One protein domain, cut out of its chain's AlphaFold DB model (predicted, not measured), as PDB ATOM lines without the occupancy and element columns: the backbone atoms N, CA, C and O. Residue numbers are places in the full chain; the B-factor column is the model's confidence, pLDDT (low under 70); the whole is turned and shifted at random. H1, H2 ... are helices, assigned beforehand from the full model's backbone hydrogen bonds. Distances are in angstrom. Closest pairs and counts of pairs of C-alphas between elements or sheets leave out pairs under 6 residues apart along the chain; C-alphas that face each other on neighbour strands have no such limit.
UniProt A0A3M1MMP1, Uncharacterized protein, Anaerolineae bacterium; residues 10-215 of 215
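This is residues 10 to 215 of the 215 residues of an uncharacterized protein of Anaerolineae bacterium (UniProt A0A3M1MMP1). Three helical hairpins, H1 with H2, H3 with H4 and H5 with H6, stand side by side in a flat slab two helices thick, with H1, H3 and H5 in one layer and H2, H4 and H6 in the other. From the end of H6 the chain turns off at about a right angle into H7, and residues 202 to 215, of which 202 to 213 belong to H7, stick out as an arm. The printed part has 206 residues, with seven named helices in the order H1 to H7 and no named strand; the class is all helix. It is only just compact, close to loose, with a radius of gyration of the C-alphas of 19.7 A, and spans 66 by 60 by 21 A.

H1, residues 10 to 42, is the longest helix, 46.3 A from C-alpha 10 at (222.132, 245.298, 252.200) to C-alpha 42 at (195.901, 274.287, 276.915). H2 is residues 48 to 74, 38.0 A; H3, residues 81 to 108, 41.0 A; H4, residues 114 to 137, 35.0 A; H5, residues 143 to 167, 35.1 A; H6, residues 173 to 195, 32.0 A. H7, residues 198 to 213, measures 22.5 A and ends with C-alpha 213 at (238.470, 293.384, 255.169).

H1 to H6 form an up and down bundle, each helix running against the one before it. H1 touches H2 in a hairpin, opposite ways at a shallow tilt of 32 degrees; their closest C-alphas, of Leu 25 and Gly 65, are 4.3 A apart. H1 also touches H3, the same way at 7 degrees, closest at the C-alphas of Thr 18 and Leu 81, 7.4 A. H3 is the hub, touching five helices. It forms a hairpin with H4 at 20 degrees, with the C-alphas of Ala 89 and Val 131 closest at 4.8 A. H3 touches H5, the same way at 4 degrees, closest at the C-alphas of Val 97 and Ile 150, 6.7 A. H5 and H6 form a hairpin at 25 degrees, the C-alphas of Ala 147 and Ala 190 being closest at 4.9 A. H4 and H6 are close but not clearly touching, with the C-alphas of Leu 121 and Leu 182 closest at 7.5 A. H7 touches no helix and is about perpendicular to H6, at 85 degrees. Every O i to N i+4 pair is within hydrogen-bond range in H2, H3, H6 and H7; the counts are 27 of 29 in H1, 19 of 20 in H4 and 19 of 21 in H5.

The C-alphas farthest apart, of His 10 and Gly 169, are 66.0 A from each other. Without residues 202 to 215 the body spans 66 by 45 by 17 A. The printed part has no cut and no long link. Mean pLDDT of the printed part is 85.5; 17 residues are under 70, among them 196 to 205.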
ATOM      1  N   HIS A  10     221.900 243.942 251.700       83.19
ATOM      2  CA  HIS A  10     222.132 245.298 252.200       83.19
ATOM      3  C   HIS A  10     220.943 246.230 251.953       83.19
ATOM      4  O   HIS A  10     220.605 247.047 252.804       83.19
ATOM      5  N   PHE A  11     220.250 246.086 250.820       85.75
ATOM      6  CA  PHE A  11     219.098 246.925 250.494       85.75
ATOM      7  C   PHE A  11     217.931 246.685 251.458       85.75
ATOM      8  O   PHE A  11     217.341 247.640 251.965       85.75
ATOM      9  N   VAL A  12     217.643 245.416 251.765       88.56
ATOM     10  CA  VAL A  12     216.589 245.046 252.722       88.56
ATOM     11  C   VAL A  12     216.919 245.592 254.112       88.56
ATOM     12  O   VAL A  12     216.078 246.242 254.725       88.56
ATOM     13  N   GLN A  13     218.163 245.424 254.574       89.25
ATOM     14  CA  GLN A  13     218.611 245.955 255.866       89.25
ATOM     15  C   GLN A  13     218.503 247.485 255.951       89.25
ATOM     16  O   GLN A  13     218.054 248.008 256.972       89.25
ATOM     17  N   HIS A  14     218.865 248.207 254.883       91.69
ATOM     18  CA  HIS A  14     218.762 249.668 254.842       91.69
ATOM     19  C   HIS A  14     217.311 250.128 254.988       91.69
ATOM     20  O   HIS A  14     217.024 251.017 255.791       91.69
ATOM     21  N   ILE A  15     216.387 249.500 254.256       92.50
ATOM     22  CA  ILE A  15     214.960 249.823 254.347       92.50
ATOM     23  C   ILE A  15     214.434 249.527 255.750       92.50
ATOM     24  O   ILE A  15     213.771 250.381 256.334       92.50
ATOM     25  N   SER A  16     214.754 248.360 256.313       93.81
ATOM     26  CA  SER A  16     214.273 247.965 257.638       93.81
ATOM     27  C   SER A  16     214.733 248.928 258.733       93.81
ATOM     28  O   SER A  16     213.901 249.414 259.495       93.81
ATOM     29  N   ILE A  17     216.025 249.268 258.793       94.00
ATOM     30  CA  ILE A  17     216.553 250.197 259.808       94.00
ATOM     31  C   ILE A  17     215.950 251.593 259.656       94.00
ATOM     32  O   ILE A  17     215.610 252.242 260.647       94.00
ATOM     33  N   THR A  18     215.760 252.044 258.419       92.50
ATOM     34  CA  THR A  18     215.145 253.343 258.137       92.50
ATOM     35  C   THR A  18     213.689 253.377 258.566       92.50
ATOM     36  O   THR A  18     213.274 254.320 259.234       92.50
ATOM     37  N   ALA A  19     212.923 252.339 258.232       94.19
ATOM     38  CA  ALA A  19     211.527 252.222 258.626       94.19
ATOM     39  C   ALA A  19     211.385 252.188 260.151       94.19
ATOM     40  O   ALA A  19     210.587 252.945 260.694       94.19
ATOM     41  N   ILE A  20     212.209 251.396 260.849       93.62
ATOM     42  CA  ILE A  20     212.207 251.338 262.318       93.62
ATOM     43  C   ILE A  20     212.543 252.711 262.904       93.62
ATOM     44  O   ILE A  20     211.826 253.185 263.781       93.62
ATOM     45  N   THR A  21     213.579 253.381 262.394       92.88
ATOM     46  CA  THR A  21     213.963 254.727 262.847       92.88
ATOM     47  C   THR A  21     212.810 255.714 262.663       92.88
ATOM     48  O   THR A  21     212.465 256.432 263.595       92.88
ATOM     49  N   LEU A  22     212.163 255.720 261.495       93.31
ATOM     50  CA  LEU A  22     211.028 256.601 261.218       93.31
ATOM     51  C   LEU A  22     209.814 256.291 262.102       93.31
ATOM     52  O   LEU A  22     209.184 257.219 262.593       93.31
ATOM     53  N   MET A  23     209.510 255.013 262.331       94.94
ATOM     54  CA  MET A  23     208.358 254.561 263.122       94.94
ATOM     55  C   MET A  23     208.549 254.689 264.637       94.94
ATOM     56  O   MET A  23     207.573 254.615 265.376       94.94
ATOM     57  N   THR A  24     209.778 254.883 265.112       94.00
ATOM     58  CA  THR A  24     210.074 255.037 266.546       94.00
ATOM     59  C   THR A  24     210.412 256.484 266.889       94.00
ATOM     60  O   THR A  24     209.745 257.092 267.725       94.00
ATOM     61  N   LEU A  25     211.386 257.076 266.191       93.62
ATOM     62  CA  LEU A  25     211.916 258.399 266.507       93.62
ATOM     63  C   LEU A  25     210.874 259.504 266.312       93.62
ATOM     64  O   LEU A  25     210.613 260.280 267.229       93.62
ATOM     65  N   TYR A  26     210.271 259.589 265.126       93.00
ATOM     66  CA  TYR A  26     209.401 260.715 264.779       93.00
ATOM     67  C   TYR A  26     208.061 260.690 265.518       93.00
ATOM     68  O   TYR A  26     207.670 261.743 266.018       93.00
ATOM     69  N   PRO A  27     207.377 259.541 265.682       94.81
ATOM     70  CA  PRO A  27     206.214 259.458 266.557       94.81
ATOM     71  C   PRO A  27     206.525 259.871 267.996       94.81
ATOM     72  O   PRO A  27     205.747 260.622 268.575       94.81
ATOM     73  N   ALA A  28     207.680 259.478 268.551       93.88
ATOM     74  CA  ALA A  28     208.091 259.923 269.883       93.88
ATOM     75  C   ALA A  28     208.322 261.443 269.938       93.88
ATOM     76  O   ALA A  28     207.861 262.111 270.862       93.88
ATOM     77  N   MET A  29     208.972 262.020 268.924       93.38
ATOM     78  CA  MET A  29     209.157 263.472 268.830       93.38
ATOM     79  C   MET A  29     207.825 264.222 268.702       93.38
ATOM     80  O   MET A  29     207.641 265.248 269.355       93.38
ATOM     81  N   LEU A  30     206.886 263.713 267.898       93.31
ATOM     82  CA  LEU A  30     205.550 264.290 267.739       93.31
ATOM     83  C   LEU A  30     204.731 264.186 269.029       93.31
ATOM     84  O   LEU A  30     204.097 265.163 269.418       93.31
ATOM     85  N   ALA A  31     204.785 263.046 269.720       90.94
ATOM     86  CA  ALA A  31     204.143 262.867 271.017       90.94
ATOM     87  C   ALA A  31     204.726 263.831 272.063       90.94
ATOM     88  O   ALA A  31     203.980 264.528 272.744       90.94
ATOM     89  N   GLY A  32     206.054 263.975 272.123       89.12
ATOM     90  CA  GLY A  32     206.705 264.957 272.995       89.12
ATOM     91  C   GLY A  32     206.312 266.403 272.665       89.12
ATOM     92  O   GLY A  32     206.049 267.201 273.567       89.12
ATOM     93  N   ALA A  33     206.207 266.743 271.377       89.12
ATOM     94  CA  ALA A  33     205.723 268.051 270.937       89.12
ATOM     95  C   ALA A  33     204.258 268.287 271.338       89.12
ATOM     96  O   ALA A  33     203.910 269.384 271.776       89.12
ATOM     97  N   PHE A  34     203.411 267.260 271.242       89.56
ATOM     98  CA  PHE A  34     202.014 267.316 271.661       89.56
ATOM     99  C   PHE A  34     201.875 267.522 273.175       89.56
ATOM    100  O   PHE A  34     201.116 268.394 273.600       89.56
ATOM    101  N   VAL A  35     202.676 266.824 273.985       87.44
ATOM    102  CA  VAL A  35     202.767 267.054 275.436       87.44
ATOM    103  C   VAL A  35     203.167 268.501 275.737       87.44
ATOM    104  O   VAL A  35     202.523 269.184 276.538       87.44
ATOM    105  N   GLY A  36     204.195 269.007 275.049       85.31
ATOM    106  CA  GLY A  36     204.599 270.408 275.151       85.31
ATOM    107  C   GLY A  36     203.451 271.362 274.811       85.31
ATOM    108  O   GLY A  36     203.186 272.302 275.558       85.31
ATOM    109  N   TYR A  37     202.713 271.096 273.733       86.31
ATOM    110  CA  TYR A  37     201.561 271.897 273.326       86.31
ATOM    111  C   TYR A  37     200.449 271.929 274.389       86.31
ATOM    112  O   TYR A  37     199.982 273.016 274.745       86.31
ATOM    113  N   GLN A  38     200.068 270.774 274.948       86.25
ATOM    114  CA  GLN A  38     199.051 270.701 276.005       86.25
ATOM    115  C   GLN A  38     199.440 271.543 277.228       86.25
ATOM    116  O   GLN A  38     198.628 272.311 277.751       86.25
ATOM    117  N   ILE A  39     200.706 271.461 277.641       83.25
ATOM    118  CA  ILE A  39     201.218 272.193 278.802       83.25
ATOM    119  C   ILE A  39     201.280 273.703 278.537       83.25
ATOM    120  O   ILE A  39     200.911 274.509 279.398       83.25
ATOM    121  N   LEU A  40     201.766 274.104 277.360       81.81
ATOM    122  CA  LEU A  40     202.035 275.506 277.034       81.81
ATOM    123  C   LEU A  40     200.767 276.300 276.717       81.81
ATOM    124  O   LEU A  40     200.652 277.452 277.157       81.81
ATOM    125  N   PHE A  41     199.853 275.704 275.948       80.75
ATOM    126  CA  PHE A  41     198.704 276.395 275.358       80.75
ATOM    127  C   PHE A  41     197.379 276.017 276.008       80.75
ATOM    128  O   PHE A  41     196.580 276.906 276.279       80.75
ATOM    129  N   LEU A  42     197.157 274.733 276.301       80.81
ATOM    130  CA  LEU A  42     195.901 274.287 276.915       80.81
ATOM    131  C   LEU A  42     195.925 274.410 278.442       80.81
ATOM    132  O   LEU A  42     194.876 274.382 279.081       80.81
ATOM    133  N   GLY A  43     197.113 274.538 279.043       74.00
ATOM    134  CA  GLY A  43     197.281 274.560 280.496       74.00
ATOM    135  C   GLY A  43     196.850 273.255 281.173       74.00
ATOM    136  O   GLY A  43     196.714 273.223 282.396       74.00
ATOM    137  N   GLN A  44     196.639 272.197 280.387       76.56
ATOM    138  CA  GLN A  44     196.227 270.891 280.868       76.56
ATOM    139  C   GLN A  44     197.435 270.206 281.501       76.56
ATOM    140  O   GLN A  44     198.515 270.130 280.914       76.56
ATOM    141  N   ARG A  45     197.257 269.758 282.744       65.25
ATOM    142  CA  ARG A  45     198.205 268.888 283.432       65.25
ATOM    143  C   ARG A  45     197.533 267.531 283.570       65.25
ATOM    144  O   ARG A  45     196.611 267.442 284.385       65.25
ATOM    145  N   PRO A  46     197.936 266.510 282.799       64.38
ATOM    146  CA  PRO A  46     197.494 265.160 283.104       64.38
ATOM    147  C   PRO A  46     197.923 264.803 284.539       64.38
ATOM    148  O   PRO A  46     198.912 265.351 285.050       64.38
ATOM    149  N   PRO A  47     197.165 263.941 285.235       73.50
ATOM    150  CA  PRO A  47     197.541 263.488 286.568       73.50
ATOM    151  C   PRO A  47     198.962 262.901 286.544       73.50
ATOM    152  O   PRO A  47     199.360 262.245 285.583       73.50
ATOM    153  N   LEU A  48     199.744 263.156 287.601       69.56
ATOM    154  CA  LEU A  48     201.195 262.886 287.641       69.56
ATOM    155  C   LEU A  48     201.575 261.457 287.218       69.56
ATOM    156  O   LEU A  48     202.600 261.268 286.563       69.56
ATOM    157  N   ASN A  49     200.751 260.465 287.561       71.56
ATOM    158  CA  ASN A  49     200.995 259.064 287.219       71.56
ATOM    159  C   ASN A  49     200.888 258.809 285.708       71.56
ATOM    160  O   ASN A  49     201.758 258.155 285.136       71.56
ATOM    161  N   GLU A  50     199.866 259.367 285.057       77.06
ATOM    162  CA  GLU A  50     199.665 259.248 283.606       77.06
ATOM    163  C   GLU A  50     200.733 260.037 282.850       77.06
ATOM    164  O   GLU A  50     201.337 259.519 281.915       77.06
ATOM    165  N   PHE A  51     201.055 261.240 283.334       79.69
ATOM    166  CA  PHE A  51     202.101 262.078 282.755       79.69
ATOM    167  C   PHE A  51     203.476 261.400 282.774       79.69
ATOM    168  O   PHE A  51     204.223 261.443 281.797       79.69
ATOM    169  N   THR A  52     203.820 260.751 283.888       80.56
ATOM    170  CA  THR A  52     205.111 260.069 284.032       80.56
ATOM    171  C   THR A  52     205.189 258.850 283.114       80.56
ATOM    172  O   THR A  52     206.201 258.661 282.440       80.56
ATOM    173  N   ALA A  53     204.121 258.050 283.038       85.62
ATOM    174  CA  ALA A  53     204.056 256.901 282.135       85.62
ATOM    175  C   ALA A  53     204.150 257.324 280.657       85.62
ATOM    176  O   ALA A  53     204.867 256.693 279.875       85.62
ATOM    177  N   GLU A  54     203.480 258.418 280.286       87.75
ATOM    178  CA  GLU A  54     203.545 259.004 278.948       87.75
ATOM    179  C   GLU A  54     204.976 259.442 278.604       87.75
ATOM    180  O   GLU A  54     205.525 259.007 277.590       87.75
ATOM    181  N   LEU A  55     205.631 260.209 279.483       86.88
ATOM    182  CA  LEU A  55     207.016 260.647 279.282       86.88
ATOM    183  C   LEU A  55     208.003 259.480 279.177       86.88
ATOM    184  O   LEU A  55     208.899 259.521 278.333       86.88
ATOM    185  N   ILE A  56     207.846 258.436 279.997       90.00
ATOM    186  CA  ILE A  56     208.690 257.234 279.925       90.00
ATOM    187  C   ILE A  56     208.503 256.537 278.576       90.00
ATOM    188  O   ILE A  56     209.488 256.192 277.926       90.00
ATOM    189  N   THR A  57     207.260 256.364 278.126       92.75
ATOM    190  CA  THR A  57     206.952 255.691 276.854       92.75
ATOM    191  C   THR A  57     207.525 256.466 275.667       92.75
ATOM    192  O   THR A  57     208.183 255.884 274.801       92.75
ATOM    193  N   ILE A  58     207.356 257.792 275.665       93.44
ATOM    194  CA  ILE A  58     207.959 258.693 274.676       93.44
ATOM    195  C   ILE A  58     209.487 258.580 274.715       93.44
ATOM    196  O   ILE A  58     210.123 258.435 273.671       93.44
ATOM    197  N   GLY A  59     210.082 258.606 275.910       92.56
ATOM    198  CA  GLY A  59     211.526 258.503 276.102       92.56
ATOM    199  C   GLY A  59     212.101 257.191 275.573       92.56
ATOM    200  O   GLY A  59     213.092 257.207 274.850       92.56
ATOM    201  N   LEU A  60     211.459 256.058 275.866       94.75
ATOM    202  CA  LEU A  60     211.873 254.746 275.365       94.75
ATOM    203  C   LEU A  60     211.779 254.667 273.836       94.75
ATOM    204  O   LEU A  60     212.726 254.211 273.193       94.75
ATOM    205  N   GLY A  61     210.682 255.157 273.249       94.69
ATOM    206  CA  GLY A  61     210.516 255.218 271.793       94.69
ATOM    207  C   GLY A  61     211.578 256.093 271.124       94.69
ATOM    208  O   GLY A  61     212.192 255.686 270.135       94.69
ATOM    209  N   PHE A  62     211.864 257.255 271.713       95.38
ATOM    210  CA  PHE A  62     212.919 258.151 271.253       95.38
ATOM    211  C   PHE A  62     214.299 257.483 271.328       95.38
ATOM    212  O   PHE A  62     215.016 257.464 270.331       95.38
ATOM    213  N   MET A  63     214.657 256.872 272.462       94.94
ATOM    214  CA  MET A  63     215.951 256.201 272.640       94.94
ATOM    215  C   MET A  63     216.131 255.011 271.690       94.94
ATOM    216  O   MET A  63     217.211 254.846 271.123       94.94
ATOM    217  N   ALA A  64     215.081 254.216 271.460       94.69
ATOM    218  CA  ALA A  64     215.107 253.132 270.478       94.69
ATOM    219  C   ALA A  64     215.341 253.668 269.054       94.69
ATOM    220  O   ALA A  64     216.175 253.132 268.318       94.69
ATOM    221  N   GLY A  65     214.664 254.761 268.691       94.88
ATOM    222  CA  GLY A  65     214.843 255.423 267.403       94.88
ATOM    223  C   GLY A  65     216.237 256.014 267.219       94.88
ATOM    224  O   GLY A  65     216.850 255.810 266.175       94.88
ATOM    225  N   VAL A  66     216.783 256.673 268.244       95.06
ATOM    226  CA  VAL A  66     218.159 257.192 268.232       95.06
ATOM    227  C   VAL A  66     219.188 256.062 268.145       95.06
ATOM    228  O   VAL A  66     220.167 256.186 267.412       95.06
ATOM    229  N   GLY A  67     218.963 254.938 268.830       93.81
ATOM    230  CA  GLY A  67     219.821 253.757 268.720       93.81
ATOM    231  C   GLY A  67     219.841 253.182 267.302       93.81
ATOM    232  O   GLY A  67     220.915 252.928 266.754       93.81
ATOM    233  N   CYS A  68     218.671 253.046 266.670       94.44
ATOM    234  CA  CYS A  68     218.566 252.603 265.275       94.44
ATOM    235  C   CYS A  68     219.220 253.597 264.305       94.44
ATOM    236  O   CYS A  68     219.920 253.189 263.377       94.44
ATOM    237  N   LEU A  69     219.037 254.895 264.556       94.19
ATOM    238  CA  LEU A  69     219.642 255.980 263.795       94.19
ATOM    239  C   LEU A  69     221.176 255.917 263.851       94.19
ATOM    240  O   LEU A  69     221.814 255.910 262.800       94.19
ATOM    241  N   SER A  70     221.765 255.811 265.049       93.62
ATOM    242  CA  SER A  70     223.220 255.673 265.231       93.62
ATOM    243  C   SER A  70     223.742 254.402 264.580       93.62
ATOM    244  O   SER A  70     224.679 254.469 263.793       93.62
ATOM    245  N   TYR A  71     223.086 253.258 264.789       93.75
ATOM    246  CA  TYR A  71     223.484 252.015 264.132       93.75
ATOM    247  C   TYR A  71     223.476 252.141 262.599       93.75
ATOM    248  O   TYR A  71     224.423 251.732 261.926       93.75
ATOM    249  N   GLY A  72     222.429 252.743 262.032       93.06
ATOM    250  CA  GLY A  72     222.314 252.939 260.591       93.06
ATOM    251  C   GLY A  72     223.355 253.905 260.014       93.06
ATOM    252  O   GLY A  72     223.819 253.696 258.893       93.06
ATOM    253  N   ILE A  73     223.753 254.932 260.769       92.12
ATOM    254  CA  ILE A  73     224.798 255.885 260.368       92.12
ATOM    255  C   ILE A  73     226.185 255.247 260.497       92.12
ATOM    256  O   ILE A  73     226.930 255.220 259.520       92.12
ATOM    257  N   ASP A  74     226.504 254.691 261.664       90.88
ATOM    258  CA  ASP A  74     227.860 254.268 262.023       90.88
ATOM    259  C   ASP A  74     228.237 252.901 261.441       90.88
ATOM    260  O   ASP A  74     229.403 252.644 261.143       90.88
ATOM    261  N   ARG A  75     227.269 251.985 261.305       92.00
ATOM    262  CA  ARG A  75     227.528 250.607 260.849       92.00
ATOM    263  C   ARG A  75     227.108 250.384 259.407       92.00
ATOM    264  O   ARG A  75     227.852 249.766 258.650       92.00
ATOM    265  N   LEU A  76     225.942 250.893 259.019       90.69
ATOM    266  CA  LEU A  76     225.390 250.680 257.677       90.69
ATOM    267  C   LEU A  76     225.681 251.827 256.702       90.69
ATOM    268  O   LEU A  76     225.408 251.685 255.512       90.69
ATOM    269  N   HIS A  77     226.263 252.937 257.172       90.75
ATOM    270  CA  HIS A  77     226.637 254.089 256.346       90.75
ATOM    271  C   HIS A  77     225.473 254.612 255.489       90.75
ATOM    272  O   HIS A  77     225.650 255.018 254.337       90.75
ATOM    273  N   ILE A  78     224.255 254.586 256.042       90.50
ATOM    274  CA  ILE A  78     223.047 254.974 255.317       90.50
ATOM    275  C   ILE A  78     223.033 256.505 255.144       90.50
ATOM    276  O   ILE A  78     222.909 257.236 256.129       90.50
ATOM    277  N   PRO A  79     223.108 257.030 253.906       87.56
ATOM    278  CA  PRO A  79     223.457 258.434 253.669       87.56
ATOM    279  C   PRO A  79     222.358 259.438 254.043       87.56
ATOM    280  O   PRO A  79     222.650 260.610 254.266       87.56
ATOM    281  N   TYR A  80     221.095 259.011 254.109       90.38
ATOM    282  CA  TYR A  80     219.956 259.891 254.395       90.38
ATOM    283  C   TYR A  80     219.583 259.953 255.887       90.38
ATOM    284  O   TYR A  80     218.876 260.872 256.296       90.38
ATOM    285  N   LEU A  81     220.081 259.038 256.727       92.12
ATOM    286  CA  LEU A  81     219.833 259.078 258.173       92.12
ATOM    287  C   LEU A  81     220.424 260.321 258.866       92.12
ATOM    288  O   LEU A  81     219.718 260.920 259.679       92.12
ATOM    289  N   PRO A  82     221.637 260.807 258.523       91.69
ATOM    290  CA  PRO A  82     222.140 262.074 259.054       91.69
ATOM    291  C   PRO A  82     221.204 263.250 258.754       91.69
ATOM    292  O   PRO A  82     220.954 264.095 259.612       91.69
ATOM    293  N   PHE A  83     220.615 263.286 257.554       90.88
ATOM    294  CA  PHE A  83     219.650 264.323 257.198       90.88
ATOM    295  C   PHE A  83     218.406 264.277 258.097       90.88
ATOM    296  O   PHE A  83     217.978 265.321 258.587       90.88
ATOM    297  N   LEU A  84     217.872 263.085 258.380       90.69
ATOM    298  CA  LEU A  84     216.746 262.913 259.304       90.69
ATOM    299  C   LEU A  84     217.087 263.395 260.721       90.69
ATOM    300  O   LEU A  84     216.328 264.174 261.302       90.69
ATOM    301  N   ALA A  85     218.263 263.024 261.236       91.88
ATOM    302  CA  ALA A  85     218.757 263.493 262.531       91.88
ATOM    303  C   ALA A  85     218.793 265.030 262.599       91.88
ATOM    304  O   ALA A  85     218.318 265.633 263.563       91.88
ATOM    305  N   ARG A  86     219.290 265.668 261.530       90.94
ATOM    306  CA  ARG A  86     219.353 267.127 261.411       90.94
ATOM    307  C   ARG A  86     217.967 267.762 261.411       90.94
ATOM    308  O   ARG A  86     217.763 268.738 262.127       90.94
ATOM    309  N   VAL A  87     217.030 267.237 260.621       90.62
ATOM    310  CA  VAL A  87     215.644 267.737 260.584       90.62
ATOM    311  C   VAL A  87     215.013 267.637 261.970       90.62
ATOM    312  O   VAL A  87     214.443 268.617 262.443       90.62
ATOM    313  N   GLY A  88     215.178 266.498 262.649       90.75
ATOM    314  CA  GLY A  88     214.699 266.313 264.018       90.75
ATOM    315  C   GLY A  88     215.267 267.364 264.972       90.75
ATOM    316  O   GLY A  88     214.505 268.072 265.627       90.75
ATOM    317  N   ALA A  89     216.589 267.545 264.985       91.19
ATOM    318  CA  ALA A  89     217.250 268.522 265.848       91.19
ATOM    319  C   ALA A  89     216.784 269.966 265.578       91.19
ATOM    320  O   ALA A  89     216.536 270.717 266.521       91.19
ATOM    321  N   VAL A  90     216.609 270.352 264.307       90.44
ATOM    322  CA  VAL A  90     216.111 271.687 263.922       90.44
ATOM    323  C   VAL A  90     214.668 271.916 264.389       90.44
ATOM    324  O   VAL A  90     214.332 273.002 264.868       90.44
ATOM    325  N   LEU A  91     213.804 270.905 264.285       90.50
ATOM    326  CA  LEU A  91     212.426 271.005 264.768       90.50
ATOM    327  C   LEU A  91     212.379 271.106 266.297       90.50
ATOM    328  O   LEU A  91     211.676 271.964 266.834       90.50
ATOM    329  N   THR A  92     213.169 270.292 267.000       91.38
ATOM    330  CA  THR A  92     213.224 270.323 268.465       91.38
ATOM    331  C   THR A  92     213.756 271.655 268.988       91.38
ATOM    332  O   THR A  92     213.152 272.220 269.899       91.38
ATOM    333  N   ILE A  93     214.836 272.194 268.407       90.62
ATOM    334  CA  ILE A  93     215.384 273.478 268.861       90.62
ATOM    335  C   ILE A  93     214.402 274.628 268.613       90.62
ATOM    336  O   ILE A  93     214.237 275.482 269.478       90.62
ATOM    337  N   SER A  94     213.684 274.611 267.486       90.12
ATOM    338  CA  SER A  94     212.646 275.604 267.183       90.12
ATOM    339  C   SER A  94     211.523 275.574 268.226       90.12
ATOM    340  O   SER A  94     211.092 276.621 268.705       90.12
ATOM    341  N   GLY A  95     211.094 274.378 268.641       88.75
ATOM    342  CA  GLY A  95     210.144 274.209 269.745       88.75
ATOM    343  C   GLY A  95     210.682 274.727 271.085       88.75
ATOM    344  O   GLY A  95     209.964 275.423 271.804       88.75
ATOM    345  N   GLY A  96     211.954 274.457 271.395       90.44
ATOM    346  CA  GLY A  96     212.639 274.988 272.580       90.44
ATOM    347  C   GLY A  96     212.655 276.520 272.622       90.44
ATOM    348  O   GLY A  96     212.292 277.115 273.635       90.44
ATOM    349  N   VAL A  97     212.965 277.168 271.496       90.56
ATOM    350  CA  VAL A  97     212.937 278.635 271.359       90.56
ATOM    351  C   VAL A  97     211.533 279.194 271.627       90.56
ATOM    352  O   VAL A  97     211.390 280.194 272.329       90.56
ATOM    353  N   ILE A  98     210.477 278.530 271.140       90.44
ATOM    354  CA  ILE A  98     209.086 278.928 271.425       90.44
ATOM    355  C   ILE A  98     208.771 278.797 272.924       90.44
ATOM    356  O   ILE A  98     208.149 279.697 273.498       90.44
ATOM    357  N   ILE A  99     209.209 277.710 273.573       89.75
ATOM    358  CA  ILE A  99     209.040 277.512 275.024       89.75
ATOM    359  C   ILE A  99     209.706 278.655 275.794       89.75
ATOM    360  O   ILE A  99     209.065 279.268 276.649       89.75
ATOM    361  N   GLN A 100     210.955 278.975 275.459       90.31
ATOM    362  CA  GLN A 100     211.721 280.043 276.096       90.31
ATOM    363  C   GLN A 100     211.042 281.407 275.908       90.31
ATOM    364  O   GLN A 100     210.791 282.105 276.888       90.31
ATOM    365  N   ALA A 101     210.625 281.753 274.685       90.12
ATOM    366  CA  ALA A 101     209.896 282.994 274.417       90.12
ATOM    367  C   ALA A 101     208.591 283.089 275.232       90.12
ATOM    368  O   ALA A 101     208.252 284.148 275.771       90.12
ATOM    369  N   LYS A 102     207.865 281.973 275.388       88.06
ATOM    370  CA  LYS A 102     206.647 281.922 276.208       88.06
ATOM    371  C   LYS A 102     206.942 282.079 277.700       88.06
ATOM    372  O   LYS A 102     206.138 282.698 278.399       88.06
ATOM    373  N   MET A 103     208.051 281.526 278.195       87.00
ATOM    374  CA  MET A 103     208.494 281.725 279.579       87.00
ATOM    375  C   MET A 103     208.800 283.197 279.844       87.00
ATOM    376  O   MET A 103     208.210 283.756 280.765       87.00
ATOM    377  N   ILE A 104     209.608 283.834 278.989       89.25
ATOM    378  CA  ILE A 104     209.952 285.263 279.086       89.25
ATOM    379  C   ILE A 104     208.680 286.118 279.108       89.25
ATOM    380  O   ILE A 104     208.483 286.929 280.008       89.25
ATOM    381  N   SER A 105     207.763 285.893 278.160       87.62
ATOM    382  CA  SER A 105     206.506 286.646 278.074       87.62
ATOM    383  C   SER A 105     205.660 286.546 279.341       87.62
ATOM    384  O   SER A 105     205.073 287.537 279.768       87.62
ATOM    385  N   LYS A 106     205.556 285.362 279.947       83.62
ATOM    386  CA  LYS A 106     204.718 285.204 281.134       83.62
ATOM    387  C   LYS A 106     205.447 285.624 282.432       83.62
ATOM    388  O   LYS A 106     204.748 285.979 283.376       83.62
ATOM    389  N   LEU A 107     206.787 285.592 282.486       82.88
ATOM    390  CA  LEU A 107     207.577 286.198 283.573       82.88
ATOM    391  C   LEU A 107     207.400 287.723 283.569       82.88
ATOM    392  O   LEU A 107     207.052 288.287 284.599       82.88
ATOM    393  N   LEU A 108     207.475 288.356 282.392       84.25
ATOM    394  CA  LEU A 108     207.226 289.793 282.209       84.25
ATOM    395  C   LEU A 108     205.846 290.247 282.717       84.25
ATOM    396  O   LEU A 108     205.693 291.356 283.216       84.25
ATOM    397  N   LEU A 109     204.824 289.406 282.551       83.50
ATOM    398  CA  LEU A 109     203.451 289.707 282.967       83.50
ATOM    399  C   LEU A 109     203.169 289.365 284.440       83.50
ATOM    400  O   LEU A 109     202.011 289.413 284.841       83.50
ATOM    401  N   GLU A 110     204.176 288.923 285.202       75.62
ATOM    402  CA  GLU A 110     204.060 288.434 286.588       75.62
ATOM    403  C   GLU A 110     202.996 287.326 286.796       75.62
ATOM    404  O   GLU A 110     202.649 286.954 287.914       75.62
ATOM    405  N   ASN A 111     202.509 286.713 285.715       73.62
ATOM    406  CA  ASN A 111     201.402 285.751 285.714       73.62
ATOM    407  C   ASN A 111     201.897 284.303 285.859       73.62
ATOM    408  O   ASN A 111     201.403 283.374 285.203       73.62
ATOM    409  N   TYR A 112     202.917 284.101 286.696       70.25
ATOM    410  CA  TYR A 112     203.670 282.854 286.748       70.25
ATOM    411  C   TYR A 112     203.721 282.238 288.141       70.25
ATOM    412  O   TYR A 112     204.192 282.845 289.094       70.25
ATOM    413  N   THR A 113     203.288 280.980 288.257       81.88
ATOM    414  CA  THR A 113     203.451 280.201 289.491       81.88
ATOM    415  C   THR A 113     204.722 279.359 289.425       81.88
ATOM    416  O   THR A 113     205.069 278.831 288.364       81.88
ATOM    417  N   PHE A 114     205.388 279.158 290.565       80.69
ATOM    418  CA  PHE A 114     206.623 278.364 290.652       80.69
ATOM    419  C   PHE A 114     206.477 276.965 290.028       80.69
ATOM    420  O   PHE A 114     207.319 276.522 289.250       80.69
ATOM    421  N   GLY A 115     205.347 276.290 290.260       81.19
ATOM    422  CA  GLY A 115     205.089 274.979 289.660       81.19
ATOM    423  C   GLY A 115     204.948 275.007 288.134       81.19
ATOM    424  O   GLY A 115     205.178 273.993 287.483       81.19
ATOM    425  N   LYS A 116     204.533 276.124 287.521       81.62
ATOM    426  CA  LYS A 116     204.574 276.274 286.055       81.62
ATOM    427  C   LYS A 116     206.012 276.517 285.589       81.62
ATOM    428  O   LYS A 116     206.346 276.059 284.501       81.62
ATOM    429  N   PHE A 117     206.851 277.160 286.409       83.94
ATOM    430  CA  PHE A 117     208.243 277.516 286.072       83.94
ATOM    431  C   PHE A 117     209.101 276.286 285.941       83.94
ATOM    432  O   PHE A 117     209.665 276.053 284.876       83.94
ATOM    433  N   VAL A 118     209.074 275.440 286.965       85.44
ATOM    434  CA  VAL A 118     209.790 274.167 286.947       85.44
ATOM    435  C   VAL A 118     209.365 273.320 285.746       85.44
ATOM    436  O   VAL A 118     210.214 272.758 285.062       85.44
ATOM    437  N   LEU A 119     208.068 273.282 285.425       84.00
ATOM    438  CA  LEU A 119     207.560 272.501 284.297       84.00
ATOM    439  C   LEU A 119     208.069 273.016 282.938       84.00
ATOM    440  O   LEU A 119     208.564 272.226 282.142       84.00
ATOM    441  N   HIS A 120     207.981 274.324 282.669       85.75
ATOM    442  CA  HIS A 120     208.451 274.874 281.389       85.75
ATOM    443  C   HIS A 120     209.978 274.803 281.278       85.75
ATOM    444  O   HIS A 120     210.486 274.466 280.212       85.75
ATOM    445  N   LEU A 121     210.699 275.040 282.379       88.62
ATOM    446  CA  LEU A 121     212.150 274.875 282.431       88.62
ATOM    447  C   LEU A 121     212.550 273.424 282.135       88.62
ATOM    448  O   LEU A 121     213.464 273.188 281.354       88.62
ATOM    449  N   THR A 122     211.826 272.447 282.689       87.94
ATOM    450  CA  THR A 122     212.068 271.019 282.422       87.94
ATOM    451  C   THR A 122     211.851 270.685 280.947       87.94
ATOM    452  O   THR A 122     212.693 270.025 280.346       87.94
ATOM    453  N   LEU A 123     210.767 271.175 280.334       88.50
ATOM    454  CA  LEU A 123     210.517 270.985 278.899       88.50
ATOM    455  C   LEU A 123     211.611 271.629 278.034       88.50
ATOM    456  O   LEU A 123     212.053 271.036 277.051       88.50
ATOM    457  N   LEU A 124     212.073 272.823 278.412       90.62
ATOM    458  CA  LEU A 124     213.149 273.525 277.719       90.62
ATOM    459  C   LEU A 124     214.470 272.744 277.802       90.62
ATOM    460  O   LEU A 124     215.102 272.495 276.775       90.62
ATOM    461  N   LEU A 125     214.849 272.279 278.993       90.75
ATOM    462  CA  LEU A 125     216.038 271.448 279.190       90.75
ATOM    463  C   LEU A 125     215.941 270.117 278.436       90.75
ATOM    464  O   LEU A 125     216.910 269.708 277.797       90.75
ATOM    465  N   LEU A 126     214.769 269.476 278.437       89.81
ATOM    466  CA  LEU A 126     214.524 268.247 277.685       89.81
ATOM    467  C   LEU A 126     214.684 268.470 276.175       89.81
ATOM    468  O   LEU A 126     215.311 267.654 275.501       89.81
ATOM    469  N   SER A 127     214.184 269.594 275.645       90.75
ATOM    470  CA  SER A 127     214.368 269.944 274.231       90.75
ATOM    471  C   SER A 127     215.853 270.073 273.873       90.75
ATOM    472  O   SER A 127     216.305 269.527 272.867       90.75
ATOM    473  N   CYS A 128     216.644 270.705 274.740       90.62
ATOM    474  CA  CYS A 128     218.076 270.858 274.526       90.62
ATOM    475  C   CYS A 128     218.832 269.529 274.660       90.62
ATOM    476  O   CYS A 128     219.764 269.282 273.898       90.62
ATOM    477  N   PHE A 129     218.414 268.654 275.579       90.94
ATOM    478  CA  PHE A 129     218.952 267.300 275.706       90.94
ATOM    479  C   PHE A 129     218.709 266.471 274.437       90.94
ATOM    480  O   PHE A 129     219.640 265.863 273.912       90.94
ATOM    481  N   VAL A 130     217.487 266.502 273.896       91.81
ATOM    482  CA  VAL A 130     217.138 265.828 272.635       91.81
ATOM    483  C   VAL A 130     217.992 266.350 271.478       91.81
ATOM    484  O   VAL A 130     218.544 265.553 270.719       91.81
ATOM    485  N   VAL A 131     218.161 267.672 271.364       91.94
ATOM    486  CA  VAL A 131     219.035 268.285 270.347       91.94
ATOM    487  C   VAL A 131     220.481 267.818 270.512       91.94
ATOM    488  O   VAL A 131     221.107 267.435 269.526       91.94
ATOM    489  N   ALA A 132     221.005 267.801 271.741       89.81
ATOM    490  CA  ALA A 132     222.363 267.342 272.019       89.81
ATOM    491  C   ALA A 132     222.569 265.870 271.624       89.81
ATOM    492  O   ALA A 132     223.613 265.529 271.068       89.81
ATOM    493  N   LEU A 133     221.574 265.012 271.867       90.69
ATOM    494  CA  LEU A 133     221.646 263.595 271.517       90.69
ATOM    495  C   LEU A 133     221.589 263.373 269.998       90.69
ATOM    496  O   LEU A 133     222.393 262.615 269.460       90.69
ATOM    497  N   LEU A 134     220.687 264.065 269.295       90.56
ATOM    498  CA  LEU A 134     220.595 263.989 267.832       90.56
ATOM    499  C   LEU A 134     221.849 264.547 267.145       90.56
ATOM    500  O   LEU A 134     222.305 263.985 266.150       90.56
ATOM    501  N   ASP A 135     222.433 265.615 267.689       88.69
ATOM    502  CA  ASP A 135     223.699 266.166 267.205       88.69
ATOM    503  C   ASP A 135     224.878 265.215 267.451       88.69
ATOM    504  O   ASP A 135     225.749 265.094 266.594       88.69
ATOM    505  N   HIS A 136     224.900 264.509 268.587       87.31
ATOM    506  CA  HIS A 136     225.957 263.543 268.900       87.31
ATOM    507  C   HIS A 136     226.034 262.400 267.883       87.31
ATOM    508  O   HIS A 136     227.128 261.969 267.532       87.31
ATOM    509  N   VAL A 137     224.880 261.948 267.394       87.31
ATOM    510  CA  VAL A 137     224.772 260.890 266.381       87.31
ATOM    511  C   VAL A 137     225.074 261.411 264.964       87.31
ATOM    512  O   VAL A 137     225.309 260.638 264.037       87.31
ATOM    513  N   HIS A 138     225.094 262.731 264.762       84.62
ATOM    514  CA  HIS A 138     225.355 263.316 263.454       84.62
ATOM    515  C   HIS A 138     226.870 263.357 263.152       84.62
ATOM    516  O   HIS A 138     227.648 263.901 263.938       84.62
ATOM    517  N   PRO A 139     227.327 262.902 261.968       78.94
ATOM    518  CA  PRO A 139     228.757 262.819 261.629       78.94
ATOM    519  C   PRO A 139     229.456 264.184 261.523       78.94
ATOM    520  O   PRO A 139     230.682 264.276 261.498       78.94
ATOM    521  N   ARG A 140     228.682 265.268 261.418       80.31
ATOM    522  CA  ARG A 140     229.179 266.649 261.417       80.31
ATOM    523  C   ARG A 140     228.446 267.433 262.501       80.31
ATOM    524  O   ARG A 140     227.277 267.739 262.270       80.31
ATOM    525  N   PRO A 141     229.080 267.771 263.634       74.44
ATOM    526  CA  PRO A 141     228.400 268.488 264.704       74.44
ATOM    527  C   PRO A 141     227.944 269.869 264.218       74.44
ATOM    528  O   PRO A 141     228.706 270.621 263.604       74.44
ATOM    529  N   MET A 142     226.688 270.195 264.496       76.56
ATOM    530  CA  MET A 142     226.004 271.436 264.129       76.56
ATOM    531  C   MET A 142     225.659 272.295 265.348       76.56
ATOM    532  O   MET A 142     224.956 273.290 265.211       76.56
ATOM    533  N   ARG A 143     226.211 271.973 266.522       80.31
ATOM    534  CA  ARG A 143     226.010 272.674 267.808       80.31
ATOM    535  C   ARG A 143     226.031 274.197 267.709       80.31
ATOM    536  O   ARG A 143     225.183 274.854 268.300       80.31
ATOM    537  N   ALA A 144     226.944 274.769 266.920       77.44
ATOM    538  CA  ALA A 144     226.996 276.215 266.697       77.44
ATOM    539  C   ALA A 144     225.719 276.775 266.032       77.44
ATOM    540  O   ALA A 144     225.262 277.849 266.407       77.44
ATOM    541  N   GLN A 145     225.114 276.041 265.092       81.06
ATOM    542  CA  GLN A 145     223.861 276.431 264.432       81.06
ATOM    543  C   GLN A 145     222.673 276.412 265.403       81.06
ATOM    544  O   GLN A 145     221.751 277.203 265.237       81.06
ATOM    545  N   TYR A 146     222.707 275.550 266.424       83.00
ATOM    546  CA  TYR A 146     221.673 275.477 267.461       83.00
ATOM    547  C   TYR A 146     221.877 276.517 268.570       83.00
ATOM    548  O   TYR A 146     220.906 277.046 269.102       83.00
ATOM    549  N   ALA A 147     223.131 276.851 268.891       85.06
ATOM    550  CA  ALA A 147     223.461 277.828 269.924       85.06
ATOM    551  C   ALA A 147     223.112 279.270 269.522       85.06
ATOM    552  O   ALA A 147     222.673 280.041 270.367       85.06
ATOM    553  N   ILE A 148     223.286 279.642 268.247       85.31
ATOM    554  CA  ILE A 148     223.064 281.025 267.787       85.31
ATOM    555  C   ILE A 148     221.622 281.507 268.050       85.31
ATOM    556  O   ILE A 148     221.480 282.559 268.673       85.31
ATOM    557  N   PRO A 149     220.555 280.776 267.662       85.00
ATOM    558  CA  PRO A 149     219.182 281.180 267.977       85.00
ATOM    559  C   PRO A 149     218.923 281.337 269.478       85.00
ATOM    560  O   PRO A 149     218.269 282.297 269.882       85.00
ATOM    561  N   ILE A 150     219.474 280.435 270.302       88.12
ATOM    562  CA  ILE A 150     219.354 280.515 271.762       88.12
ATOM    563  C   ILE A 150     220.008 281.803 272.278       88.12
ATOM    564  O   ILE A 150     219.394 282.542 273.039       88.12
ATOM    565  N   LEU A 151     221.231 282.109 271.831       89.12
ATOM    566  CA  LEU A 151     221.966 283.305 272.257       89.12
ATOM    567  C   LEU A 151     221.267 284.600 271.852       89.12
ATOM    568  O   LEU A 151     221.234 285.540 272.639       89.12
ATOM    569  N   ILE A 152     220.698 284.656 270.647       88.81
ATOM    570  CA  ILE A 152     219.916 285.817 270.205       88.81
ATOM    571  C   ILE A 152     218.738 286.040 271.158       88.81
ATOM    572  O   ILE A 152     218.499 287.170 271.585       88.81
ATOM    573  N   LEU A 153     218.028 284.971 271.529       90.12
ATOM    574  CA  LEU A 153     216.893 285.074 272.440       90.12
ATOM    575  C   LEU A 153     217.321 285.473 273.862       90.12
ATOM    576  O   LEU A 153     216.631 286.262 274.495       90.12
ATOM    577  N   GLU A 154     218.484 285.017 274.327       92.25
ATOM    578  CA  GLU A 154     219.070 285.422 275.613       92.25
ATOM    579  C   GLU A 154     219.484 286.899 275.641       92.25
ATOM    580  O   GLU A 154     219.265 287.590 276.633       92.25
ATOM    581  N   VAL A 155     220.015 287.433 274.536       93.25
ATOM    582  CA  VAL A 155     220.285 288.876 274.421       93.25
ATOM    583  C   VAL A 155     218.979 289.668 274.503       93.25
ATOM    584  O   VAL A 155     218.917 290.685 275.194       93.25
ATOM    585  N   ILE A 156     217.919 289.207 273.837       92.12
ATOM    586  CA  ILE A 156     216.592 289.830 273.935       92.12
ATOM    587  C   ILE A 156     216.071 289.752 275.377       92.12
ATOM    588  O   ILE A 156     215.616 290.764 275.910       92.12
ATOM    589  N   HIS A 157     216.181 288.591 276.029       92.62
ATOM    590  CA  HIS A 157     215.758 288.390 277.416       92.62
ATOM    591  C   HIS A 157     216.484 289.335 278.374       92.62
ATOM    592  O   HIS A 157     215.829 290.020 279.155       92.62
ATOM    593  N   LEU A 158     217.806 289.469 278.249       93.00
ATOM    594  CA  LEU A 158     218.599 290.393 279.059       93.00
ATOM    595  C   LEU A 158     218.145 291.849 278.889       93.00
ATOM    596  O   LEU A 158     217.982 292.562 279.877       93.00
ATOM    597  N   ASN A 159     217.899 292.295 277.652       92.00
ATOM    598  CA  ASN A 159     217.384 293.645 277.397       92.00
ATOM    599  C   ASN A 159     216.006 293.853 278.039       92.00
ATOM    600  O   ASN A 159     215.756 294.894 278.648       92.00
ATOM    601  N   ILE A 160     215.127 292.851 277.954       90.69
ATOM    602  CA  ILE A 160     213.815 292.875 278.608       90.69
ATOM    603  C   ILE A 160     213.969 292.982 280.130       90.69
ATOM    604  O   ILE A 160     213.293 293.808 280.739       90.69
ATOM    605  N   MET A 161     214.877 292.214 280.739       89.81
ATOM    606  CA  MET A 161     215.157 292.289 282.176       89.81
ATOM    607  C   MET A 161     215.630 293.688 282.587       89.81
ATOM    608  O   MET A 161     215.137 294.237 283.569       89.81
ATOM    609  N   VAL A 162     216.547 294.296 281.825       90.00
ATOM    610  CA  VAL A 162     217.021 295.665 282.093       90.00
ATOM    611  C   VAL A 162     215.853 296.653 282.054       90.00
ATOM    612  O   VAL A 162     215.675 297.428 282.991       90.00
ATOM    613  N   ILE A 163     215.011 296.598 281.020       88.19
ATOM    614  CA  ILE A 163     213.840 297.479 280.911       88.19
ATOM    615  C   ILE A 163     212.878 297.254 282.086       88.19
ATOM    616  O   ILE A 163     212.458 298.207 282.741       88.19
ATOM    617  N   HIS A 164     212.543 296.002 282.382       87.06
ATOM    618  CA  HIS A 164     211.514 295.659 283.356       87.06
ATOM    619  C   HIS A 164     211.931 295.967 284.805       87.06
ATOM    620  O   HIS A 164     211.153 296.543 285.567       87.06
ATOM    621  N   TYR A 165     213.174 295.650 285.176       87.31
ATOM    622  CA  TYR A 165     213.648 295.789 286.556       87.31
ATOM    623  C   TYR A 165     214.342 297.119 286.840       87.31
ATOM    624  O   TYR A 165     214.209 297.642 287.944       87.31
ATOM    625  N   VAL A 166     215.067 297.686 285.868       87.25
ATOM    626  CA  VAL A 166     215.819 298.936 286.071       87.25
ATOM    627  C   VAL A 166     214.990 300.151 285.676       87.25
ATOM    628  O   VAL A 166     214.955 301.123 286.426       87.25
ATOM    629  N   LEU A 167     214.317 300.112 284.519       87.06
ATOM    630  CA  LEU A 167     213.610 301.288 283.993       87.06
ATOM    631  C   LEU A 167     212.174 301.404 284.518       87.06
ATOM    632  O   LEU A 167     211.751 302.493 284.892       87.06
ATOM    633  N   ILE A 168     211.424 300.298 284.543       84.75
ATOM    634  CA  ILE A 168     210.022 300.281 285.003       84.75
ATOM    635  C   ILE A 168     209.942 300.114 286.528       84.75
ATOM    636  O   ILE A 168     209.022 300.626 287.165       84.75
ATOM    637  N   GLY A 169     210.919 299.430 287.129       77.19
ATOM    638  CA  GLY A 169     210.989 299.231 288.574       77.19
ATOM    639  C   GLY A 169     210.000 298.192 289.106       77.19
ATOM    640  O   GLY A 169     209.541 298.338 290.239       77.19
ATOM    641  N   ALA A 170     209.666 297.160 288.322       67.50
ATOM    642  CA  ALA A 170     208.923 295.997 288.811       67.50
ATOM    643  C   ALA A 170     209.747 295.256 289.886       67.50
ATOM    644  O   ALA A 170     210.955 295.082 289.729       67.50
ATOM    645  N   LYS A 171     209.127 294.873 291.014       68.00
ATOM    646  CA  LYS A 171     209.864 294.482 292.241       68.00
ATOM    647  C   LYS A 171     209.594 293.079 292.762       68.00
ATOM    648  O   LYS A 171     210.077 292.772 293.848       68.00
ATOM    649  N   SER A 172     208.838 292.232 292.066       82.62
ATOM    650  CA  SER A 172     208.597 290.870 292.558       82.62
ATOM    651  C   SER A 172     209.922 290.088 292.633       82.62
ATOM    652  O   SER A 172     210.495 289.758 291.589       82.62
ATOM    653  N   PRO A 173     210.426 289.737 293.836       82.06
ATOM    654  CA  PRO A 173     211.706 289.035 293.964       82.06
ATOM    655  C   PRO A 173     211.662 287.642 293.325       82.06
ATOM    656  O   PRO A 173     212.672 287.140 292.837       82.06
ATOM    657  N   ALA A 174     210.474 287.030 293.295       81.06
ATOM    658  CA  ALA A 174     210.247 285.741 292.659       81.06
ATOM    659  C   ALA A 174     210.420 285.817 291.133       81.06
ATOM    660  O   ALA A 174     211.003 284.907 290.544       81.06
ATOM    661  N   THR A 175     209.958 286.900 290.502       81.88
ATOM    662  CA  THR A 175     210.099 287.102 289.053       81.88
ATOM    663  C   THR A 175     211.560 287.354 288.685       81.88
ATOM    664  O   THR A 175     212.074 286.697 287.782       81.88
ATOM    665  N   VAL A 176     212.266 288.188 289.466       86.75
ATOM    666  CA  VAL A 176     213.708 288.449 289.291       86.75
ATOM    667  C   VAL A 176     214.513 287.154 289.364       86.75
ATOM    668  O   VAL A 176     215.347 286.885 288.498       86.75
ATOM    669  N   LEU A 177     214.262 286.330 290.386       87.38
ATOM    670  CA  LEU A 177     214.964 285.060 290.550       87.38
ATOM    671  C   LEU A 177     214.641 284.083 289.410       87.38
ATOM    672  O   LEU A 177     215.535 283.380 288.939       87.38
ATOM    673  N   GLY A 178     213.387 284.050 288.954       86.31
ATOM    674  CA  GLY A 178     212.961 283.249 287.807       86.31
ATOM    675  C   GLY A 178     213.677 283.645 286.515       86.31
ATOM    676  O   GLY A 178     214.219 282.773 285.835       86.31
ATOM    677  N   ASP A 179     213.743 284.944 286.216       88.94
ATOM    678  CA  ASP A 179     214.460 285.473 285.052       88.94
ATOM    679  C   ASP A 179     215.963 285.193 285.130       88.94
ATOM    680  O   ASP A 179     216.530 284.674 284.172       88.94
ATOM    681  N   LEU A 180     216.601 285.444 286.279       91.12
ATOM    682  CA  LEU A 180     218.017 285.131 286.487       91.12
ATOM    683  C   LEU A 180     218.307 283.638 286.314       91.12
ATOM    684  O   LEU A 180     219.301 283.271 285.691       91.12
ATOM    685  N   THR A 181     217.447 282.771 286.850       91.69
ATOM    686  CA  THR A 181     217.609 281.314 286.740       91.69
ATOM    687  C   THR A 181     217.463 280.858 285.293       91.69
ATOM    688  O   THR A 181     218.276 280.065 284.819       91.69
ATOM    689  N   LEU A 182     216.456 281.368 284.575       90.62
ATOM    690  CA  LEU A 182     216.263 281.073 283.158       90.62
ATOM    691  C   LEU A 182     217.479 281.541 282.347       90.62
ATOM    692  O   LEU A 182     218.101 280.720 281.676       90.62
ATOM    693  N   PHE A 183     217.873 282.806 282.506       92.94
ATOM    694  CA  PHE A 183     218.994 283.411 281.789       92.94
ATOM    695  C   PHE A 183     220.299 282.639 282.022       92.94
ATOM    696  O   PHE A 183     220.935 282.145 281.093       92.94
ATOM    697  N   THR A 184     220.681 282.443 283.288       92.06
ATOM    698  CA  THR A 184     221.930 281.747 283.648       92.06
ATOM    699  C   THR A 184     221.962 280.302 283.157       92.06
ATOM    700  O   THR A 184     223.003 279.831 282.697       92.06
ATOM    701  N   THR A 185     220.834 279.594 283.205       91.06
ATOM    702  CA  THR A 185     220.755 278.208 282.731       91.06
ATOM    703  C   THR A 185     220.940 278.139 281.217       91.06
ATOM    704  O   THR A 185     221.744 277.346 280.718       91.06
ATOM    705  N   ILE A 186     220.226 278.983 280.475       91.44
ATOM    706  CA  ILE A 186     220.189 278.917 279.016       91.44
ATOM    707  C   ILE A 186     221.451 279.504 278.386       91.44
ATOM    708  O   ILE A 186     221.999 278.890 277.466       91.44
ATOM    709  N   ILE A 187     221.999 280.596 278.929       90.56
ATOM    710  CA  ILE A 187     223.298 281.119 278.492       90.56
ATOM    711  C   ILE A 187     224.410 280.087 278.720       90.56
ATOM    712  O   ILE A 187     225.231 279.863 277.830       90.56
ATOM    713  N   THR A 188     224.413 279.383 279.861       89.25
ATOM    714  CA  THR A 188     225.409 278.339 280.156       89.25
ATOM    715  C   THR A 188     225.313 277.195 279.153       89.25
ATOM    716  O   THR A 188     226.330 276.724 278.640       89.25
ATOM    717  N   LEU A 189     224.094 276.774 278.818       87.50
ATOM    718  CA  LEU A 189     223.849 275.705 277.855       87.50
ATOM    719  C   LEU A 189     224.256 276.102 276.430       87.50
ATOM    720  O   LEU A 189     224.916 275.331 275.728       87.50
ATOM    721  N   ALA A 190     223.937 277.328 276.018       87.81
ATOM    722  CA  ALA A 190     224.347 277.864 274.728       87.81
ATOM    723  C   ALA A 190     225.876 277.986 274.619       87.81
ATOM    724  O   ALA A 190     226.472 277.597 273.609       87.81
ATOM    725  N   LEU A 191     226.537 278.452 275.684       85.19
ATOM    726  CA  LEU A 191     227.994 278.498 275.765       85.19
ATOM    727  C   LEU A 191     228.615 277.099 275.777       85.19
ATOM    728  O   LEU A 191     229.673 276.920 275.177       85.19
ATOM    729  N   ALA A 192     227.977 276.093 276.380       84.06
ATOM    730  CA  ALA A 192     228.446 274.709 276.318       84.06
ATOM    731  C   ALA A 192     228.412 274.166 274.878       84.06
ATOM    732  O   ALA A 192     229.400 273.581 274.414       84.06
ATOM    733  N   PHE A 193     227.333 274.436 274.134       84.00
ATOM    734  CA  PHE A 193     227.247 274.099 272.710       84.00
ATOM    735  C   PHE A 193     228.345 274.786 271.878       84.00
ATOM    736  O   PHE A 193     228.948 274.153 271.000       84.00
ATOM    737  N   LEU A 194     228.670 276.051 272.172       81.38
ATOM    738  CA  LEU A 194     229.760 276.772 271.501       81.38
ATOM    739  C   LEU A 194     231.161 276.327 271.937       81.38
ATOM    740  O   LEU A 194     232.057 276.223 271.099       81.38
ATOM    741  N   GLY A 195     231.369 276.046 273.221       73.75
ATOM    742  CA  GLY A 195     232.661 275.669 273.795       73.75
ATOM    743  C   GLY A 195     233.182 274.350 273.232       73.75
ATOM    744  O   GLY A 195     234.366 274.221 272.924       73.75
ATOM    745  N   GLN A 196     232.280 273.404 272.980       65.12
ATOM    746  CA  GLN A 196     232.595 272.166 272.263       65.12
ATOM    747  C   GLN A 196     232.779 272.382 270.747       65.12
ATOM    748  O   GLN A 196     233.314 271.516 270.059       65.12
ATOM    749  N   SER A 197     232.412 273.562 270.232       60.22
ATOM    750  CA  SER A 197     232.528 273.978 268.828       60.22
ATOM    751  C   SER A 197     233.657 274.988 268.571       60.22
ATOM    752  O   SER A 197     233.676 275.601 267.502       60.22
ATOM    753  N   ARG A 198     234.614 275.173 269.501       60.03
ATOM    754  CA  ARG A 198     235.686 276.200 269.424       60.03
ATOM    755  C   ARG A 198     236.364 276.313 268.049       60.03
ATOM    756  O   ARG A 198     236.624 277.418 267.586       60.03
ATOM    757  N   ARG A 199     236.599 275.192 267.358       59.62
ATOM    758  CA  ARG A 199     237.191 275.191 266.003       59.62
ATOM    759  C   ARG A 199     236.292 275.842 264.946       59.62
ATOM    760  O   ARG A 199     236.802 276.550 264.087       59.62
ATOM    761  N   VAL A 200     234.978 275.630 265.013       59.84
ATOM    762  CA  VAL A 200     233.995 276.181 264.062       59.84
ATOM    763  C   VAL A 200     233.782 277.673 264.304       59.84
ATOM    764  O   VAL A 200     233.729 278.440 263.347       59.84
ATOM    765  N   VAL A 201     233.728 278.094 265.572       60.31
ATOM    766  CA  VAL A 201     233.589 279.512 265.950       60.31
ATOM    767  C   VAL A 201     234.786 280.323 265.457       60.31
ATOM    768  O   VAL A 201     234.596 281.349 264.813       60.31
ATOM    769  N   ASN A 202     236.008 279.822 265.652       67.56
ATOM    770  CA  ASN A 202     237.217 280.490 265.163       67.56
ATOM    771  C   ASN A 202     237.253 280.583 263.627       67.56
ATOM    772  O   ASN A 202     237.687 281.594 263.081       67.56
ATOM    773  N   LEU A 203     236.762 279.558 262.924       65.06
ATOM    774  CA  LEU A 203     236.673 279.544 261.460       65.06
ATOM    775  C   LEU A 203     235.627 280.529 260.921       65.06
ATOM    776  O   LEU A 203     235.869 281.179 259.906       65.06
ATOM    777  N   LEU A 204     234.474 280.640 261.586       65.62
ATOM    778  CA  LEU A 204     233.433 281.611 261.240       65.62
ATOM    779  C   LEU A 204     233.886 283.041 261.530       65.62
ATOM    780  O   LEU A 204     233.712 283.900 260.671       65.62
ATOM    781  N   ALA A 205     234.517 283.271 262.685       69.44
ATOM    782  CA  ALA A 205     235.109 284.558 263.030       69.44
ATOM    783  C   ALA A 205     236.142 284.970 261.974       69.44
ATOM    784  O   ALA A 205     235.991 286.025 261.375       69.44
ATOM    785  N   TYR A 206     237.096 284.092 261.644       74.88
ATOM    786  CA  TYR A 206     238.097 284.351 260.605       74.88
ATOM    787  C   TYR A 206     237.473 284.679 259.240       74.88
ATOM    788  O   TYR A 206     237.893 285.633 258.587       74.88
ATOM    789  N   LYS A 207     236.456 283.918 258.806       75.25
ATOM    790  CA  LYS A 207     235.759 284.189 257.538       75.25
ATOM    791  C   LYS A 207     235.055 285.543 257.553       75.25
ATOM    792  O   LYS A 207     235.216 286.284 256.597       75.25
ATOM    793  N   LEU A 208     234.337 285.877 258.626       74.06
ATOM    794  CA  LEU A 208     233.669 287.173 258.772       74.06
ATOM    795  C   LEU A 208     234.669 288.330 258.760       74.06
ATOM    796  O   LEU A 208     234.452 289.303 258.047       74.06
ATOM    797  N   THR A 209     235.783 288.217 259.491       73.06
ATOM    798  CA  THR A 209     236.829 289.250 259.490       73.06
ATOM    799  C   THR A 209     237.439 289.409 258.104       73.06
ATOM    800  O   THR A 209     237.634 290.529 257.653       73.06
ATOM    801  N   LYS A 210     237.689 288.305 257.394       72.25
ATOM    802  CA  LYS A 210     238.213 288.348 256.027       72.25
ATOM    803  C   LYS A 210     237.235 289.023 255.060       72.25
ATOM    804  O   LYS A 210     237.649 289.901 254.320       72.25
ATOM    805  N   THR A 211     235.951 288.669 255.104       80.00
ATOM    806  CA  THR A 211     234.927 289.289 254.247       80.00
ATOM    807  C   THR A 211     234.756 290.779 254.543       80.00
ATOM    808  O   THR A 211     234.580 291.549 253.613       80.00
ATOM    809  N   LEU A 212     234.861 291.198 255.807       68.62
ATOM    810  CA  LEU A 212     234.812 292.615 256.188       68.62
ATOM    811  C   LEU A 212     236.062 293.406 255.776       68.62
ATOM    812  O   LEU A 212     235.967 294.612 255.610       68.62
ATOM    813  N   VAL A 213     237.222 292.755 255.644       72.56
ATOM    814  CA  VAL A 213     238.470 293.384 255.169       72.56
ATOM    815  C   VAL A 213     238.521 293.466 253.638       72.56
ATOM    816  O   VAL A 213     239.222 294.309 253.090       72.56
ATOM    817  N   GLU A 214     237.800 292.583 252.945       77.88
ATOM    818  CA  GLU A 214     237.698 292.558 251.480       77.88
ATOM    819  C   GLU A 214     236.570 293.456 250.923       77.88
ATOM    820  O   GLU A 214     236.451 293.572 249.702       77.88
ATOM    821  N   MET A 215     235.758 294.077 251.789       65.69
ATOM    822  CA  MET A 215     234.733 295.082 251.449       65.69
ATOM    823  C   MET A 215     235.261 296.500 251.653       65.69
ATOM    824  O   MET A 215     234.915 297.360 250.813       65.69
TER     825      MET A 215